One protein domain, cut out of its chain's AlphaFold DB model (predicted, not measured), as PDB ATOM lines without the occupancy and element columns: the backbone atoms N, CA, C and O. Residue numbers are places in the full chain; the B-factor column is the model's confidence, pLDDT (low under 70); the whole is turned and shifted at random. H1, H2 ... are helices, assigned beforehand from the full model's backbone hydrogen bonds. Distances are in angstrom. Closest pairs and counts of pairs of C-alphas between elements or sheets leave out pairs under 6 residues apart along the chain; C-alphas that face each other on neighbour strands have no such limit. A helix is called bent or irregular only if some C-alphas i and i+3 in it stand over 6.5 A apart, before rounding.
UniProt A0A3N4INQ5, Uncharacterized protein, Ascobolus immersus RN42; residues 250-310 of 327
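This is residues 250 to 310 of the 327 residues of an uncharacterized protein of Ascobolus immersus RN42 (UniProt A0A3N4INQ5). One long helix with a slight kink, H1, makes the length of this model; after residue 283 of H1 a long link, residues 284 to 295, folds back to a short helix, H2, which comes near H1 part-way along it. Residues 250 to 260 of H1 stick out at one end, and residues 304 to 310, of which 304 to 309 belong to H2, stick out from the side. The printed part has 61 residues with two named helices, H1 then H2, and no named strand; the class is all helix. The whole is only just loose, close to extended, with a radius of gyration of the C-alphas of 15.4 A, and a rod of 49 by 23 by 17 A.

Find C-alpha 250 at (216.659, 194.865, 141.065); from there H1, residues 250 to 283, runs 47.8 A to C-alpha 283 at (245.033, 231.290, 153.569). Near residue 267 you meet a kink of 30 degrees. H1 is neither bent nor irregular, but only just: C-alphas 266 and 269 are 6.4 A apart. H2, residues 296 to 309, runs 19.1 A and ends at C-alpha 309 at (225.377, 216.277, 132.832). It is only just irregular, with C-alphas 304 and 307 7.0 A apart.

H1 and H2 are near each other, with 11 pairs of C-alphas within 10 A and the closest pair 8.2 A apart. Of the O i to N i+4 pairs, 28 of 30 in H1 and 8 of 10 in H2 are within hydrogen-bond range.

The two C-alphas farthest apart are those of Ile 250 and Asp 284, at 49.7 A. Residues 284 to 295 form the long link, and the printed part has no cut. The mean pLDDT of the printed part is 71.2; look for values under 70 at residues 250 to 251 and 289 to 310.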
ATOM      1  N   ILE A 250     217.204 193.865 140.135       64.88
ATOM      2  CA  ILE A 250     216.659 194.865 141.065       64.88
ATOM      3  C   ILE A 250     217.388 194.802 142.416       64.88
ATOM      4  O   ILE A 250     217.785 195.838 142.952       64.88
ATOM      5  N   GLY A 251     217.650 193.595 142.929       69.25
ATOM      6  CA  GLY A 251     218.407 193.409 144.170       69.25
ATOM      7  C   GLY A 251     219.821 193.997 144.107       69.25
ATOM      8  O   GLY A 251     220.242 194.693 145.032       69.25
ATOM      9  N   ILE A 252     220.536 193.793 142.996       74.31
ATOM     10  CA  ILE A 252     221.891 194.340 142.809       74.31
ATOM     11  C   ILE A 252     221.866 195.874 142.778       74.31
ATOM     12  O   ILE A 252     222.700 196.507 143.428       74.31
ATOM     13  N   VAL A 253     220.902 196.486 142.082       71.69
ATOM     14  CA  VAL A 253     220.794 197.955 141.996       71.69
ATOM     15  C   VAL A 253     220.572 198.580 143.375       71.69
ATOM     16  O   VAL A 253     221.228 199.568 143.710       71.69
ATOM     17  N   ILE A 254     219.714 197.980 144.206       71.88
ATOM     18  CA  ILE A 254     219.445 198.474 145.564       71.88
ATOM     19  C   ILE A 254     220.698 198.365 146.440       71.88
ATOM     20  O   ILE A 254     221.065 199.331 147.112       71.88
ATOM     21  N   VAL A 255     221.397 197.227 146.409       78.62
ATOM     22  CA  VAL A 255     222.616 197.026 147.211       78.62
ATOM     23  C   VAL A 255     223.708 198.024 146.817       78.62
ATOM     24  O   VAL A 255     224.337 198.620 147.693       78.62
ATOM     25  N   VAL A 256     223.901 198.267 145.517       79.44
ATOM     26  CA  VAL A 256     224.876 199.253 145.024       79.44
ATOM     27  C   VAL A 256     224.493 200.674 145.446       79.44
ATOM     28  O   VAL A 256     225.361 201.428 145.891       79.44
ATOM     29  N   ALA A 257     223.210 201.040 145.376       74.00
ATOM     30  CA  ALA A 257     222.735 202.357 145.797       74.00
ATOM     31  C   ALA A 257     222.938 202.592 147.304       74.00
ATOM     32  O   ALA A 257     223.444 203.642 147.708       74.00
ATOM     33  N   VAL A 258     222.615 201.598 148.138       77.06
ATOM     34  CA  VAL A 258     222.796 201.681 149.595       77.06
ATOM     35  C   VAL A 258     224.279 201.740 149.960       77.06
ATOM     36  O   VAL A 258     224.675 202.578 150.771       77.06
ATOM     37  N   ALA A 259     225.123 200.918 149.331       77.75
ATOM     38  CA  ALA A 259     226.568 200.970 149.547       77.75
ATOM     39  C   ALA A 259     227.150 202.338 149.146       77.75
ATOM     40  O   ALA A 259     227.911 202.932 149.914       77.75
ATOM     41  N   GLY A 260     226.738 202.882 147.996       83.81
ATOM     42  CA  GLY A 260     227.127 204.219 147.548       83.81
ATOM     43  C   GLY A 260     226.704 205.319 148.524       83.81
ATOM     44  O   GLY A 260     227.506 206.195 148.853       83.81
ATOM     45  N   PHE A 261     225.487 205.234 149.063       77.69
ATOM     46  CA  PHE A 261     224.994 206.177 150.067       77.69
ATOM     47  C   PHE A 261     225.797 206.113 151.372       77.69
ATOM     48  O   PHE A 261     226.217 207.147 151.889       77.69
ATOM     49  N   VAL A 262     226.083 204.913 151.888       76.12
ATOM     50  CA  VAL A 262     226.881 204.741 153.117       76.12
ATOM     51  C   VAL A 262     228.297 205.294 152.941       76.12
ATOM     52  O   VAL A 262     228.826 205.953 153.842       76.12
ATOM     53  N   VAL A 263     228.903 205.065 151.775       76.62
ATOM     54  CA  VAL A 263     230.220 205.609 151.428       76.62
ATOM     55  C   VAL A 263     230.170 207.136 151.348       76.62
ATOM     56  O   VAL A 263     231.031 207.794 151.933       76.62
ATOM     57  N   ALA A 264     229.144 207.716 150.717       76.06
ATOM     58  CA  ALA A 264     228.968 209.165 150.644       76.06
ATOM     59  C   ALA A 264     228.809 209.789 152.040       76.06
ATOM     60  O   ALA A 264     229.533 210.721 152.384       76.06
ATOM     61  N   VAL A 265     227.948 209.231 152.894       76.44
ATOM     62  CA  VAL A 265     227.713 209.755 154.251       76.44
ATOM     63  C   VAL A 265     228.976 209.698 155.118       76.44
ATOM     64  O   VAL A 265     229.188 210.587 155.939       76.44
ATOM     65  N   LYS A 266     229.850 208.698 154.939       77.25
ATOM     66  CA  LYS A 266     231.088 208.574 155.731       77.25
ATOM     67  C   LYS A 266     232.275 209.354 155.161       77.25
ATOM     68  O   LYS A 266     233.066 209.916 155.926       77.25
ATOM     69  N   LEU A 267     232.429 209.393 153.839       78.44
ATOM     70  CA  LEU A 267     233.581 210.033 153.199       78.44
ATOM     71  C   LEU A 267     233.392 211.535 153.012       78.44
ATOM     72  O   LEU A 267     234.368 212.269 153.148       78.44
ATOM     73  N   VAL A 268     232.170 212.008 152.753       80.50
ATOM     74  CA  VAL A 268     231.916 213.434 152.491       80.50
ATOM     75  C   VAL A 268     232.280 214.318 153.691       80.50
ATOM     76  O   VAL A 268     233.014 215.284 153.483       80.50
ATOM     77  N   PRO A 269     231.920 213.991 154.950       79.56
ATOM     78  CA  PRO A 269     232.341 214.795 156.101       79.56
ATOM     79  C   PRO A 269     233.859 214.787 156.309       79.56
ATOM     80  O   PRO A 269     234.448 215.808 156.665       79.56
ATOM     81  N   SER A 270     234.507 213.644 156.068       80.94
ATOM     82  CA  SER A 270     235.960 213.485 156.207       80.94
ATOM     83  C   SER A 270     236.717 214.294 155.152       80.94
ATOM     84  O   SER A 270     237.656 215.020 155.480       80.94
ATOM     85  N   PHE A 271     236.267 214.232 153.898       79.88
ATOM     86  CA  PHE A 271     236.815 215.020 152.801       79.88
ATOM     87  C   PHE A 271     236.591 216.518 153.029       79.88
ATOM     88  O   PHE A 271     237.527 217.303 152.908       79.88
ATOM     89  N   TYR A 272     235.388 216.909 153.453       79.56
ATOM     90  CA  TYR A 272     235.060 218.296 153.774       79.56
ATOM     91  C   TYR A 272     235.974 218.865 154.868       79.56
ATOM     92  O   TYR A 272     236.549 219.940 154.702       79.56
ATOM     93  N   ARG A 273     236.205 218.109 155.951       83.19
ATOM     94  CA  ARG A 273     237.156 218.499 157.006       83.19
ATOM     95  C   ARG A 273     238.590 218.621 156.490       83.19
ATOM     96  O   ARG A 273     239.305 219.524 156.919       83.19
ATOM     97  N   ALA A 274     239.017 217.744 155.581       84.62
ATOM     98  CA  ALA A 274     240.350 217.809 154.986       84.62
ATOM     99  C   ALA A 274     240.522 219.053 154.098       84.62
ATOM    100  O   ALA A 274     241.541 219.739 154.204       84.62
ATOM    101  N   VAL A 275     239.515 219.386 153.282       82.25
ATOM    102  CA  VAL A 275     239.521 220.598 152.446       82.25
ATOM    103  C   VAL A 275     239.506 221.853 153.311       82.25
ATOM    104  O   VAL A 275     240.331 222.735 153.091       82.25
ATOM    105  N   LEU A 276     238.642 221.917 154.329       82.31
ATOM    106  CA  LEU A 276     238.620 223.040 155.271       82.31
ATOM    107  C   LEU A 276     239.973 223.222 155.954       82.31
ATOM    108  O   LEU A 276     240.502 224.328 155.971       82.31
ATOM    109  N   ARG A 277     240.581 222.137 156.455       85.75
ATOM    110  CA  ARG A 277     241.916 222.198 157.062       85.75
ATOM    111  C   ARG A 277     242.948 222.737 156.070       85.75
ATOM    112  O   ARG A 277     243.733 223.598 156.451       85.75
ATOM    113  N   HIS A 278     242.928 222.284 154.815       83.75
ATOM    114  CA  HIS A 278     243.843 222.787 153.790       83.75
ATOM    115  C   HIS A 278     243.640 224.285 153.516       83.75
ATOM    116  O   HIS A 278     244.615 225.035 153.466       83.75
ATOM    117  N   LEU A 279     242.387 224.736 153.394       79.56
ATOM    118  CA  LEU A 279     242.056 226.147 153.177       79.56
ATOM    119  C   LEU A 279     242.488 227.021 154.359       79.56
ATOM    120  O   LEU A 279     243.145 228.036 154.140       79.56
ATOM    121  N   TYR A 280     242.213 226.598 155.596       84.81
ATOM    122  CA  TYR A 280     242.651 227.321 156.789       84.81
ATOM    123  C   TYR A 280     244.176 227.445 156.847       84.81
ATOM    124  O   TYR A 280     244.685 228.539 157.058       84.81
ATOM    125  N   THR A 281     244.915 226.364 156.567       87.69
ATOM    126  CA  THR A 281     246.389 226.406 156.585       87.69
ATOM    127  C   THR A 281     246.995 227.251 155.471       87.69
ATOM    128  O   THR A 281     248.076 227.800 155.643       87.69
ATOM    129  N   ARG A 282     246.341 227.331 154.307       87.69
ATOM    130  CA  ARG A 282     246.916 227.984 153.126       87.69
ATOM    131  C   ARG A 282     246.627 229.481 153.070       87.69
ATOM    132  O   ARG A 282     247.411 230.212 152.475       87.69
ATOM    133  N   TYR A 283     245.510 229.909 153.646       83.88
ATOM    134  CA  TYR A 283     245.033 231.290 153.569       83.88
ATOM    135  C   TYR A 283     245.008 232.008 154.922       83.88
ATOM    136  O   TYR A 283     244.520 233.130 154.988       83.88
ATOM    137  N   ASP A 284     245.516 231.369 155.982       86.94
ATOM    138  CA  ASP A 284     245.568 231.912 157.347       86.94
ATOM    139  C   ASP A 284     244.196 232.425 157.837       86.94
ATOM    140  O   ASP A 284     244.052 233.431 158.533       86.94
ATOM    141  N   LEU A 285     243.142 231.724 157.411       83.31
ATOM    142  CA  LEU A 285     241.761 232.055 157.735       83.31
ATOM    143  C   LEU A 285     241.451 231.540 159.141       83.31
ATOM    144  O   LEU A 285     241.685 230.373 159.455       83.31
ATOM    145  N   THR A 286     240.873 232.388 159.990       81.38
ATOM    146  CA  THR A 286     240.343 231.939 161.283       81.38
ATOM    147  C   THR A 286     238.904 231.427 161.118       81.38
ATOM    148  O   THR A 286     238.192 231.894 160.224       81.38
ATOM    149  N   PRO A 287     238.438 230.475 161.954       71.62
ATOM    150  CA  PRO A 287     237.117 229.848 161.812       71.62
ATOM    151  C   PRO A 287     235.938 230.829 161.773       71.62
ATOM    152  O   PRO A 287     234.901 230.514 161.206       71.62
ATOM    153  N   SER A 288     236.106 232.031 162.329       75.19
ATOM    154  CA  SER A 288     235.110 233.104 162.331       75.19
ATOM    155  C   SER A 288     234.907 233.800 160.979       75.19
ATOM    156  O   SER A 288     233.978 234.590 160.854       75.19
ATOM    157  N   HIS A 289     235.755 233.544 159.977       60.31
ATOM    158  CA  HIS A 289     235.718 234.252 158.690       60.31
ATOM    159  C   HIS A 289     235.053 233.458 157.558       60.31
ATOM    160  O   HIS A 289     234.897 233.992 156.462       60.31
ATOM    161  N   VAL A 290     234.683 232.193 157.786       59.09
ATOM    162  CA  VAL A 290     234.131 231.329 156.733       59.09
ATOM    163  C   VAL A 290     232.971 230.500 157.279       59.09
ATOM    164  O   VAL A 290     233.176 229.419 157.830       59.09
ATOM    165  N   GLU A 291     231.746 230.981 157.071       57.62
ATOM    166  CA  GLU A 291     230.544 230.149 157.130       57.62
ATOM    167  C   GLU A 291     230.316 229.539 155.744       57.62
ATOM    168  O   GLU A 291     229.868 230.193 154.805       57.62
ATOM    169  N   LEU A 292     230.695 228.272 155.594       60.09
ATOM    170  CA  LEU A 292     230.328 227.470 154.435       60.09
ATOM    171  C   LEU A 292     229.043 226.719 154.778       60.09
ATOM    172  O   LEU A 292     229.069 225.739 155.526       60.09
ATOM    173  N   GLU A 293     227.923 227.172 154.218       59.31
ATOM    174  CA  GLU A 293     226.676 226.413 154.237       59.31
ATOM    175  C   GLU A 293     226.827 225.192 153.324       59.31
ATOM    176  O   GLU A 293     226.695 225.254 152.102       59.31
ATOM    177  N   PHE A 294     227.162 224.053 153.925       61.41
ATOM    178  CA  PHE A 294     227.154 222.782 153.221       61.41
ATOM    179  C   PHE A 294     225.741 222.205 153.245       61.41
ATOM    180  O   PHE A 294     225.290 221.708 154.278       61.41
ATOM    181  N   ASN A 295     225.058 222.231 152.100       68.81
ATOM    182  CA  ASN A 295     223.805 221.510 151.923       68.81
ATOM    183  C   ASN A 295     224.094 220.084 151.401       68.81
ATOM    184  O   ASN A 295     224.380 219.907 150.210       68.81
ATOM    185  N   PRO A 296     224.025 219.040 152.254       56.66
ATOM    186  CA  PRO A 296     224.327 217.664 151.852       56.66
ATOM    187  C   PRO A 296     223.402 217.155 150.743       56.66
ATOM    188  O   PRO A 296     223.796 216.286 149.962       56.66
ATOM    189  N   LEU A 297     222.189 217.704 150.654       54.66
ATOM    190  CA  LEU A 297     221.187 217.300 149.676       54.66
ATOM    191  C   LEU A 297     221.546 217.809 148.275       54.66
ATOM    192  O   LEU A 297     221.486 217.045 147.315       54.66
ATOM    193  N   GLU A 298     222.016 219.053 148.155       66.00
ATOM    194  CA  GLU A 298     222.483 219.612 146.878       66.00
ATOM    195  C   GLU A 298     223.728 218.894 146.356       66.00
ATOM    196  O   GLU A 298     223.835 218.620 145.159       66.00
ATOM    197  N   PHE A 299     224.651 218.533 147.253       63.22
ATOM    198  CA  PHE A 299     225.831 217.758 146.879       63.22
ATOM    199  C   PHE A 299     225.443 216.371 146.348       63.22
ATOM    200  O   PHE A 299     225.922 215.968 145.288       63.22
ATOM    201  N   LEU A 300     224.539 215.666 147.040       56.62
ATOM    202  CA  LEU A 300     224.053 214.348 146.629       56.62
ATOM    203  C   LEU A 300     223.336 214.408 145.270       56.62
ATOM    204  O   LEU A 300     223.633 213.607 144.383       56.62
ATOM    205  N   VAL A 301     222.442 215.385 145.083       63.50
ATOM    206  CA  VAL A 301     221.721 215.602 143.817       63.50
ATOM    207  C   VAL A 301     222.703 215.918 142.690       63.50
ATOM    208  O   VAL A 301     222.630 215.312 141.623       63.50
ATOM    209  N   SER A 302     223.679 216.796 142.929       63.81
ATOM    210  CA  SER A 302     224.717 217.116 141.944       63.81
ATOM    211  C   SER A 302     225.537 215.882 141.558       63.81
ATOM    212  O   SER A 302     225.826 215.701 140.377       63.81
ATOM    213  N   TRP A 303     225.853 214.998 142.510       64.19
ATOM    214  CA  TRP A 303     226.634 213.779 142.273       64.19
ATOM    215  C   TRP A 303     225.850 212.706 141.502       64.19
ATOM    216  O   TRP A 303     226.374 212.137 140.544       64.19
ATOM    217  N   ILE A 304     224.578 212.479 141.853       62.25
ATOM    218  CA  ILE A 304     223.678 211.548 141.144       62.25
ATOM    219  C   ILE A 304     223.389 212.049 139.721       62.25
ATOM    220  O   ILE A 304     223.364 211.265 138.771       62.25
ATOM    221  N   CYS A 305     223.225 213.363 139.544       57.31
ATOM    222  CA  CYS A 305     222.981 213.973 138.238       57.31
ATOM    223  C   CYS A 305     224.267 214.207 137.416       57.31
ATOM    224  O   CYS A 305     224.186 214.436 136.206       57.31
ATOM    225  N   TYR A 306     225.456 214.133 138.024       50.97
ATOM    226  CA  TYR A 306     226.750 214.341 137.361       50.97
ATOM    227  C   TYR A 306     226.978 213.453 136.120       50.97
ATOM    228  O   TYR A 306     227.359 214.000 135.078       50.97
ATOM    229  N   PRO A 307     226.710 212.128 136.143       46.41
ATOM    230  CA  PRO A 307     226.851 211.290 134.949       46.41
ATOM    231  C   PRO A 307     225.903 211.694 133.808       46.41
ATOM    232  O   PRO A 307     226.262 211.540 132.640       46.41
ATOM    233  N   PHE A 308     224.748 212.292 134.111       45.81
ATOM    234  CA  PHE A 308     223.785 212.767 133.107       45.81
ATOM    235  C   PHE A 308     224.152 214.141 132.531       45.81
ATOM    236  O   PHE A 308     223.780 214.470 131.403       45.81
ATOM    237  N   ARG A 309     224.948 214.935 133.257       42.41
ATOM    238  CA  ARG A 309     225.377 216.277 132.832       42.41
ATOM    239  C   ARG A 309     226.511 216.271 131.801       42.41
ATOM    240  O   ARG A 309     226.724 217.281 131.132       42.41
ATOM    241  N   ARG A 310     227.208 215.143 131.605       39.34
ATOM    242  CA  ARG A 310     228.323 215.025 130.640       39.34
ATOM    243  C   ARG A 310     227.928 215.149 129.159       39.34
ATOM    244  O   ARG A 310     228.825 215.168 128.320       39.34
TER     245      ARG A 310